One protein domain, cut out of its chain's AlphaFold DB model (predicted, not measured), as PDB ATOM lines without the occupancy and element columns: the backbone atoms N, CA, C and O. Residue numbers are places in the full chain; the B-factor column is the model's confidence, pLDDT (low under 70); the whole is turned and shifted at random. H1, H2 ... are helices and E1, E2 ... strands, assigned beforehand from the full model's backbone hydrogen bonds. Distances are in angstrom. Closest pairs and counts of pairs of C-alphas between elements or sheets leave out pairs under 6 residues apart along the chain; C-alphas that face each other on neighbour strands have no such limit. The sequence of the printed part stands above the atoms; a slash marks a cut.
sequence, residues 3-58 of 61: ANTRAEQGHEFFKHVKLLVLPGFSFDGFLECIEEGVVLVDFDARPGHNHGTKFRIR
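Overview. This is residues 3 to 58 of the 61 residues of a protein of Acidobacteria bacterium (UniProt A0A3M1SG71). An open arch joins two hairpins: E3 and E4 with the short helix H1 by one end, and E1 and E2 across a gap, linked to H1 by outstretched residues 19 to 26. The 56 printed residues include one named helix and four named strands, in the order E1 E2 H1 E3 E4. Both two-stranded sheets are antiparallel; the class is mixed, helices and strands. The whole is extended, radius of gyration of the C-alphas 16.6 A, and flat, spanning 46 by 36 by 15 A.

Along the chain. Find C-alpha 39 at (157.451, 235.833, 250.096); E3 runs from there to residue 46, 22.0 A. E4, residues 49 to 57, runs 23.6 A to C-alpha 57 at (152.823, 234.160, 249.407). H1 is residues 27 to 35, E1 3 to 8, E2 11 to 18.

Arrangement. In hairpin E3 and E4, find N 40 and O 56 2.8 A apart, within hydrogen-bond range. The closest C-alphas of H1 and E3, Cys 33 and Val 39, are 5.4 A apart. In H1 every O i to N i+4 pair is within range. In hairpin E1 and E2, N 6 and O 13 are 2.9 A apart, within range. E2 is apart from E3 and E4.

Size, cuts and confidence. The farthest C-alphas, Gln 9 and Asp 28, are 47.2 A apart. The printed part has no cut, no link is long, and no printed residue is under 70 in pLDDT.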
ATOM      1  N   ALA A   3     139.085 227.008 244.058       95.38
ATOM      2  CA  ALA A   3     138.123 225.920 244.007       95.38
ATOM      3  C   ALA A   3     137.231 225.940 245.251       95.38
ATOM      4  O   ALA A   3     137.682 226.306 246.333       95.38
ATOM      5  N   ASN A   4     135.979 225.520 245.076       96.00
ATOM      6  CA  ASN A   4     135.104 225.169 246.188       96.00
ATOM      7  C   ASN A   4     135.288 223.684 246.498       96.00
ATOM      8  O   ASN A   4     135.341 222.869 245.570       96.00
ATOM      9  N   THR A   5     135.314 223.344 247.781       95.62
ATOM     10  CA  THR A   5     135.502 221.969 248.247       95.62
ATOM     11  C   THR A   5     134.238 221.457 248.925       95.62
ATOM     12  O   THR A   5     133.582 222.186 249.670       95.62
ATOM     13  N   ARG A   6     133.893 220.194 248.671       96.38
ATOM     14  CA  ARG A   6     132.836 219.462 249.379       96.38
ATOM     15  C   ARG A   6     133.352 218.075 249.741       96.38
ATOM     16  O   ARG A   6     133.853 217.382 248.867       96.38
ATOM     17  N   ALA A   7     133.191 217.661 250.995       96.25
ATOM     18  CA  ALA A   7     133.498 216.302 251.438       96.25
ATOM     19  C   ALA A   7     132.201 215.539 251.746       96.25
ATOM     20  O   ALA A   7     131.340 216.051 252.461       96.25
ATOM     21  N   GLU A   8     132.045 214.331 251.208       96.69
ATOM     22  CA  GLU A   8     130.891 213.456 251.453       96.69
ATOM     23  C   GLU A   8     131.329 211.988 251.398       96.69
ATOM     24  O   GLU A   8     132.059 211.594 250.495       96.69
ATOM     25  N   GLN A   9     130.900 211.180 252.377       94.81
ATOM     26  CA  GLN A   9     131.190 209.735 252.446       94.81
ATOM     27  C   GLN A   9     132.685 209.369 252.290       94.81
ATOM     28  O   GLN A   9     133.025 208.352 251.700       94.81
ATOM     29  N   GLY A  10     133.595 210.199 252.814       96.12
ATOM     30  CA  GLY A  10     135.045 209.971 252.718       96.12
ATOM     31  C   GLY A  10     135.676 210.382 251.382       96.12
ATOM     32  O   GLY A  10     136.885 210.240 251.218       96.12
ATOM     33  N   HIS A  11     134.890 210.932 250.456       95.81
ATOM     34  CA  HIS A  11     135.370 211.474 249.190       95.81
ATOM     35  C   HIS A  11     135.397 213.003 249.226       95.81
ATOM     36  O   HIS A  11     134.433 213.647 249.647       95.81
ATOM     37  N   GLU A  12     136.497 213.585 248.751       96.94
ATOM     38  CA  GLU A  12     136.651 215.027 248.582       96.94
ATOM     39  C   GLU A  12     136.423 215.411 247.115       96.94
ATOM     40  O   GLU A  12     137.014 214.839 246.198       96.94
ATOM     41  N   PHE A  13     135.539 216.379 246.893       96.94
ATOM     42  CA  PHE A  13     135.158 216.883 245.581       96.94
ATOM     43  C   PHE A  13     135.588 218.338 245.439       96.94
ATOM     44  O   PHE A  13     135.337 219.162 246.322       96.94
ATOM     45  N   PHE A  14     136.155 218.671 244.279       96.56
ATOM     46  CA  PHE A  14     136.643 220.010 243.967       96.56
ATOM     47  C   PHE A  14     135.927 220.568 242.744       96.56
ATOM     48  O   PHE A  14     135.973 219.994 241.655       96.56
ATOM     49  N   LYS A  15     135.295 221.730 242.904       96.31
ATOM     50  CA  LYS A  15     134.770 222.515 241.787       96.31
ATOM     51  C   LYS A  15     135.696 223.696 241.548       96.31
ATOM     52  O   LYS A  15     135.678 224.657 242.313       96.31
ATOM     53  N   HIS A  16     136.484 223.639 240.482       94.88
ATOM     54  CA  HIS A  16     137.323 224.755 240.051       94.88
ATOM     55  C   HIS A  16     136.433 225.910 239.584       94.88
ATOM     56  O   HIS A  16     135.661 225.758 238.638       94.88
ATOM     57  N   VAL A  17     136.503 227.050 240.271       95.75
ATOM     58  CA  VAL A  17     135.612 228.197 240.021       95.75
ATOM     59  C   VAL A  17     136.311 229.337 239.300       95.75
ATOM     60  O   VAL A  17     135.660 230.106 238.598       95.75
ATOM     61  N   LYS A  18     137.631 229.468 239.466       93.88
ATOM     62  CA  LYS A  18     138.391 230.564 238.863       93.88
ATOM     63  C   LYS A  18     139.840 230.179 238.607       93.88
ATOM     64  O   LYS A  18     140.527 229.640 239.480       93.88
ATOM     65  N   LEU A  19     140.323 230.551 237.427       93.31
ATOM     66  CA  LEU A  19     141.734 230.538 237.073       93.31
ATOM     67  C   LEU A  19     142.240 231.981 236.991       93.31
ATOM     68  O   LEU A  19     141.554 232.860 236.478       93.31
ATOM     69  N   LEU A  20     143.427 232.215 237.539       89.50
ATOM     70  CA  LEU A  20     144.134 233.491 237.488       89.50
ATOM     71  C   LEU A  20     145.458 233.225 236.785       89.50
ATOM     72  O   LEU A  20     146.140 232.260 237.134       89.50
ATOM     73  N   VAL A  21     145.798 234.067 235.817       91.31
ATOM     74  CA  VAL A  21     147.105 234.068 235.157       91.31
ATOM     75  C   VAL A  21     147.856 235.289 235.669       91.31
ATOM     76  O   VAL A  21     147.298 236.383 235.678       91.31
ATOM     77  N   LEU A  22     149.096 235.091 236.111       86.25
ATOM     78  CA  LEU A  22     150.005 236.153 236.540       86.25
ATOM     79  C   LEU A  22     151.039 236.385 235.430       86.25
ATOM     80  O   LEU A  22     152.065 235.704 235.410       86.25
ATOM     81  N   PRO A  23     150.762 237.276 234.463       90.12
ATOM     82  CA  PRO A  23     151.771 237.710 233.510       90.12
ATOM     83  C   PRO A  23     152.738 238.701 234.175       90.12
ATOM     84  O   PRO A  23     152.369 239.393 235.121       90.12
ATOM     85  N   GLY A  24     153.961 238.806 233.649       92.56
ATOM     86  CA  GLY A  24     154.919 239.827 234.091       92.56
ATOM     87  C   GLY A  24     155.707 239.467 235.352       92.56
ATOM     88  O   GLY A  24     155.963 240.335 236.179       92.56
ATOM     89  N   PHE A  25     156.097 238.199 235.507       93.25
ATOM     90  CA  PHE A  25     157.032 237.809 236.563       93.25
ATOM     91  C   PHE A  25     158.341 238.610 236.453       93.25
ATOM     92  O   PHE A  25     158.969 238.629 235.394       93.25
ATOM     93  N   SER A  26     158.742 239.238 237.559       96.12
ATOM     94  CA  SER A  26     160.019 239.934 237.711       96.12
ATOM     95  C   SER A  26     160.879 239.178 238.714       96.12
ATOM     96  O   SER A  26     160.439 238.921 239.834       96.12
ATOM     97  N   PHE A  27     162.098 238.820 238.312       96.62
ATOM     98  CA  PHE A  27     163.031 238.136 239.202       96.62
ATOM     99  C   PHE A  27     163.532 239.065 240.313       96.62
ATOM    100  O   PHE A  27     163.517 238.671 241.474       96.62
ATOM    101  N   ASP A  28     163.875 240.312 239.985       98.31
ATOM    102  CA  ASP A  28     164.341 241.285 240.980       98.31
ATOM    103  C   ASP A  28     163.239 241.608 241.996       98.31
ATOM    104  O   ASP A  28     163.476 241.574 243.200       98.31
ATOM    105  N   GLY A  29     161.999 241.796 241.527       96.62
ATOM    106  CA  GLY A  29     160.856 242.008 242.423       96.62
ATOM    107  C   GLY A  29     160.545 240.783 243.291       96.62
ATOM    108  O   GLY A  29     160.073 240.914 244.416       96.62
ATOM    109  N   PHE A  30     160.834 239.574 242.799       96.50
ATOM    110  CA  PHE A  30     160.732 238.360 243.605       96.50
ATOM    111  C   PHE A  30     161.778 238.323 244.729       96.50
ATOM    112  O   PHE A  30     161.433 237.920 245.839       96.50
ATOM    113  N   LEU A  31     163.015 238.763 244.468       98.00
ATOM    114  CA  LEU A  31     164.056 238.876 245.495       98.00
ATOM    115  C   LEU A  31     163.683 239.920 246.552       98.00
ATOM    116  O   LEU A  31     163.704 239.601 247.738       98.00
ATOM    117  N   GLU A  32     163.246 241.106 246.127       98.12
ATOM    118  CA  GLU A  32     162.769 242.176 247.017       98.12
ATOM    119  C   GLU A  32     161.636 241.675 247.929       98.12
ATOM    120  O   GLU A  32     161.693 241.814 249.148       98.12
ATOM    121  N   CYS A  33     160.657 240.953 247.374       96.69
ATOM    122  CA  CYS A  33     159.573 240.372 248.168       96.69
ATOM    123  C   CYS A  33     160.051 239.341 249.208       96.69
ATOM    124  O   CYS A  33     159.379 239.159 250.227       96.69
ATOM    125  N   ILE A  34     161.150 238.620 248.959       97.38
ATOM    126  CA  ILE A  34     161.747 237.718 249.956       97.38
ATOM    127  C   ILE A  34     162.392 238.543 251.071       97.38
ATOM    128  O   ILE A  34     162.170 238.251 252.245       97.38
ATOM    129  N   GLU A  35     163.162 239.572 250.712       97.62
ATOM    130  CA  GLU A  35     163.853 240.456 251.659       97.62
ATOM    131  C   GLU A  35     162.869 241.200 252.576       97.62
ATOM    132  O   GLU A  35     163.098 241.297 253.782       97.62
ATOM    133  N   GLU A  36     161.729 241.638 252.037       97.00
ATOM    134  CA  GLU A  36     160.660 242.315 252.783       97.00
ATOM    135  C   GLU A  36     159.743 241.358 253.571       97.00
ATOM    136  O   GLU A  36     158.873 241.795 254.329       97.00
ATOM    137  N   GLY A  37     159.901 240.039 253.412       95.12
ATOM    138  CA  GLY A  37     159.078 239.033 254.090       95.12
ATOM    139  C   GLY A  37     157.664 238.854 253.514       95.12
ATOM    140  O   GLY A  37     156.814 238.217 254.145       95.12
ATOM    141  N   VAL A  38     157.403 239.379 252.313       95.56
ATOM    142  CA  VAL A  38     156.162 239.163 251.549       95.56
ATOM    143  C   VAL A  38     156.107 237.730 251.000       95.56
ATOM    144  O   VAL A  38     155.065 237.068 251.066       95.56
ATOM    145  N   VAL A  39     157.239 237.232 250.490       96.25
ATOM    146  CA  VAL A  39     157.451 235.833 250.096       96.25
ATOM    147  C   VAL A  39     158.185 235.103 251.219       96.25
ATOM    148  O   VAL A  39     159.248 235.515 251.665       96.25
ATOM    149  N   LEU A  40     157.637 233.966 251.646       95.50
ATOM    150  CA  LEU A  40     158.228 233.094 252.659       95.50
ATOM    151  C   LEU A  40     158.955 231.917 252.001       95.50
ATOM    152  O   LEU A  40     158.420 231.298 251.076       95.50
ATOM    153  N   VAL A  41     160.136 231.574 252.520       96.31
ATOM    154  CA  VAL A  41     160.905 230.383 252.123       96.31
ATOM    155  C   VAL A  41     160.616 229.252 253.107       96.31
ATOM    156  O   VAL A  41     160.971 229.327 254.281       96.31
ATOM    157  N   ASP A  42     159.949 228.207 252.628       95.12
ATOM    158  CA  ASP A  42     159.496 227.066 253.421       95.12
ATOM    159  C   ASP A  42     160.338 225.816 253.116       95.12
ATOM    160  O   ASP A  42     160.353 225.315 251.986       95.12
ATOM    161  N   PHE A  43     161.046 225.317 254.132       93.38
ATOM    162  CA  PHE A  43     161.867 224.108 254.058       93.38
ATOM    163  C   PHE A  43     161.043 222.884 254.463       93.38
ATOM    164  O   PHE A  43     161.052 222.443 255.611       93.38
ATOM    165  N   ASP A  44     160.351 222.305 253.488       91.25
ATOM    166  CA  ASP A  44     159.488 221.143 253.688       91.25
ATOM    167  C   ASP A  44     160.271 219.832 253.501       91.25
ATOM    168  O   ASP A  44     160.158 219.119 252.498       91.25
ATOM    169  N   ALA A  45     161.141 219.548 254.470       91.44
ATOM    170  CA  ALA A  45     161.963 218.348 254.504       91.44
ATOM    171  C   ALA A  45     161.898 217.662 255.872       91.44
ATOM    172  O   ALA A  45     161.915 218.299 256.924       91.44
ATOM    173  N   ARG A  46     161.851 216.329 255.846       87.81
ATOM    174  CA  ARG A  46     161.918 215.432 257.007       87.81
ATOM    175  C   ARG A  46     162.967 214.344 256.735       87.81
ATOM    176  O   ARG A  46     163.294 214.104 255.570       87.81
ATOM    177  N   PRO A  47     163.518 213.667 257.760       89.00
ATOM    178  CA  PRO A  47     164.497 212.604 257.540       89.00
ATOM    179  C   PRO A  47     163.975 211.546 256.556       89.00
ATOM    180  O   PRO A  47     162.890 211.005 256.744       89.00
ATOM    181  N   GLY A  48     164.728 211.287 255.482       90.19
ATOM    182  CA  GLY A  48     164.352 210.332 254.430       90.19
ATOM    183  C   GLY A  48     163.263 210.806 253.456       90.19
ATOM    184  O   GLY A  48     162.926 210.065 252.534       90.19
ATOM    185  N   HIS A  49     162.721 212.018 253.609       92.38
ATOM    186  CA  HIS A  49     161.680 212.536 252.725       92.38
ATOM    187  C   HIS A  49     161.750 214.062 252.576       92.38
ATOM    188  O   HIS A  49     161.323 214.823 253.446       92.38
ATOM    189  N   ASN A  50     162.298 214.513 251.447       92.94
ATOM    190  CA  ASN A  50     162.389 215.924 251.088       92.94
ATOM    191  C   ASN A  50     161.336 216.251 250.017       92.94
ATOM    192  O   ASN A  50     161.396 215.700 248.919       92.94
ATOM    193  N   HIS A  51     160.392 217.144 250.326       93.12
ATOM    194  CA  HIS A  51     159.353 217.592 249.392       93.12
ATOM    195  C   HIS A  51     159.780 218.822 248.570       93.12
ATOM    196  O   HIS A  51     158.962 219.376 247.831       93.12
ATOM    197  N   GLY A  52     161.021 219.286 248.743       94.00
ATOM    198  CA  GLY A  52     161.579 220.483 248.128       94.00
ATOM    199  C   GLY A  52     161.248 221.771 248.886       94.00
ATOM    200  O   GLY A  52     160.194 221.895 249.519       94.00
ATOM    201  N   THR A  53     162.152 222.746 248.774       95.25
ATOM    202  CA  THR A  53     161.949 224.122 249.244       95.25
ATOM    203  C   THR A  53     160.823 224.789 248.456       95.25
ATOM    204  O   THR A  53     160.764 224.674 247.230       95.25
ATOM    205  N   LYS A  54     159.925 225.490 249.150       95.38
ATOM    206  CA  LYS A  54     158.744 226.141 248.567       95.38
ATOM    207  C   LYS A  54     158.779 227.638 248.842       95.38
ATOM    208  O   LYS A  54     159.031 228.050 249.967       95.38
ATOM    209  N   PHE A  55     158.455 228.440 247.834       96.00
ATOM    210  CA  PHE A  55     158.223 229.875 247.990       96.00
ATOM    211  C   PHE A  55     156.720 230.117 248.120       96.00
ATOM    212  O   PHE A  55     155.948 229.702 247.253       96.00
ATOM    213  N   ARG A  56     156.290 230.734 249.222       95.25
ATOM    214  CA  ARG A  56     154.871 230.927 249.549       95.25
ATOM    215  C   ARG A  56     154.548 232.408 249.708       95.25
ATOM    216  O   ARG A  56     155.297 233.136 250.341       95.25
ATOM    217  N   ILE A  57     153.392 232.822 249.201       93.25
ATOM    218  CA  ILE A  57     152.823 234.160 249.407       93.25
ATOM    219  C   ILE A  57     151.525 233.997 250.199       93.25
ATOM    220  O   ILE A  57     150.781 233.031 249.988       93.25
ATOM    221  N   ARG A  58     151.239 234.918 251.122       86.31
ATOM    222  CA  ARG A  58     149.961 234.929 251.847       86.31
ATOM    223  C   ARG A  58     148.845 235.360 250.897       86.31
ATOM    224  O   ARG A  58     148.948 236.390 250.248       86.31
TER     225      ARG A  58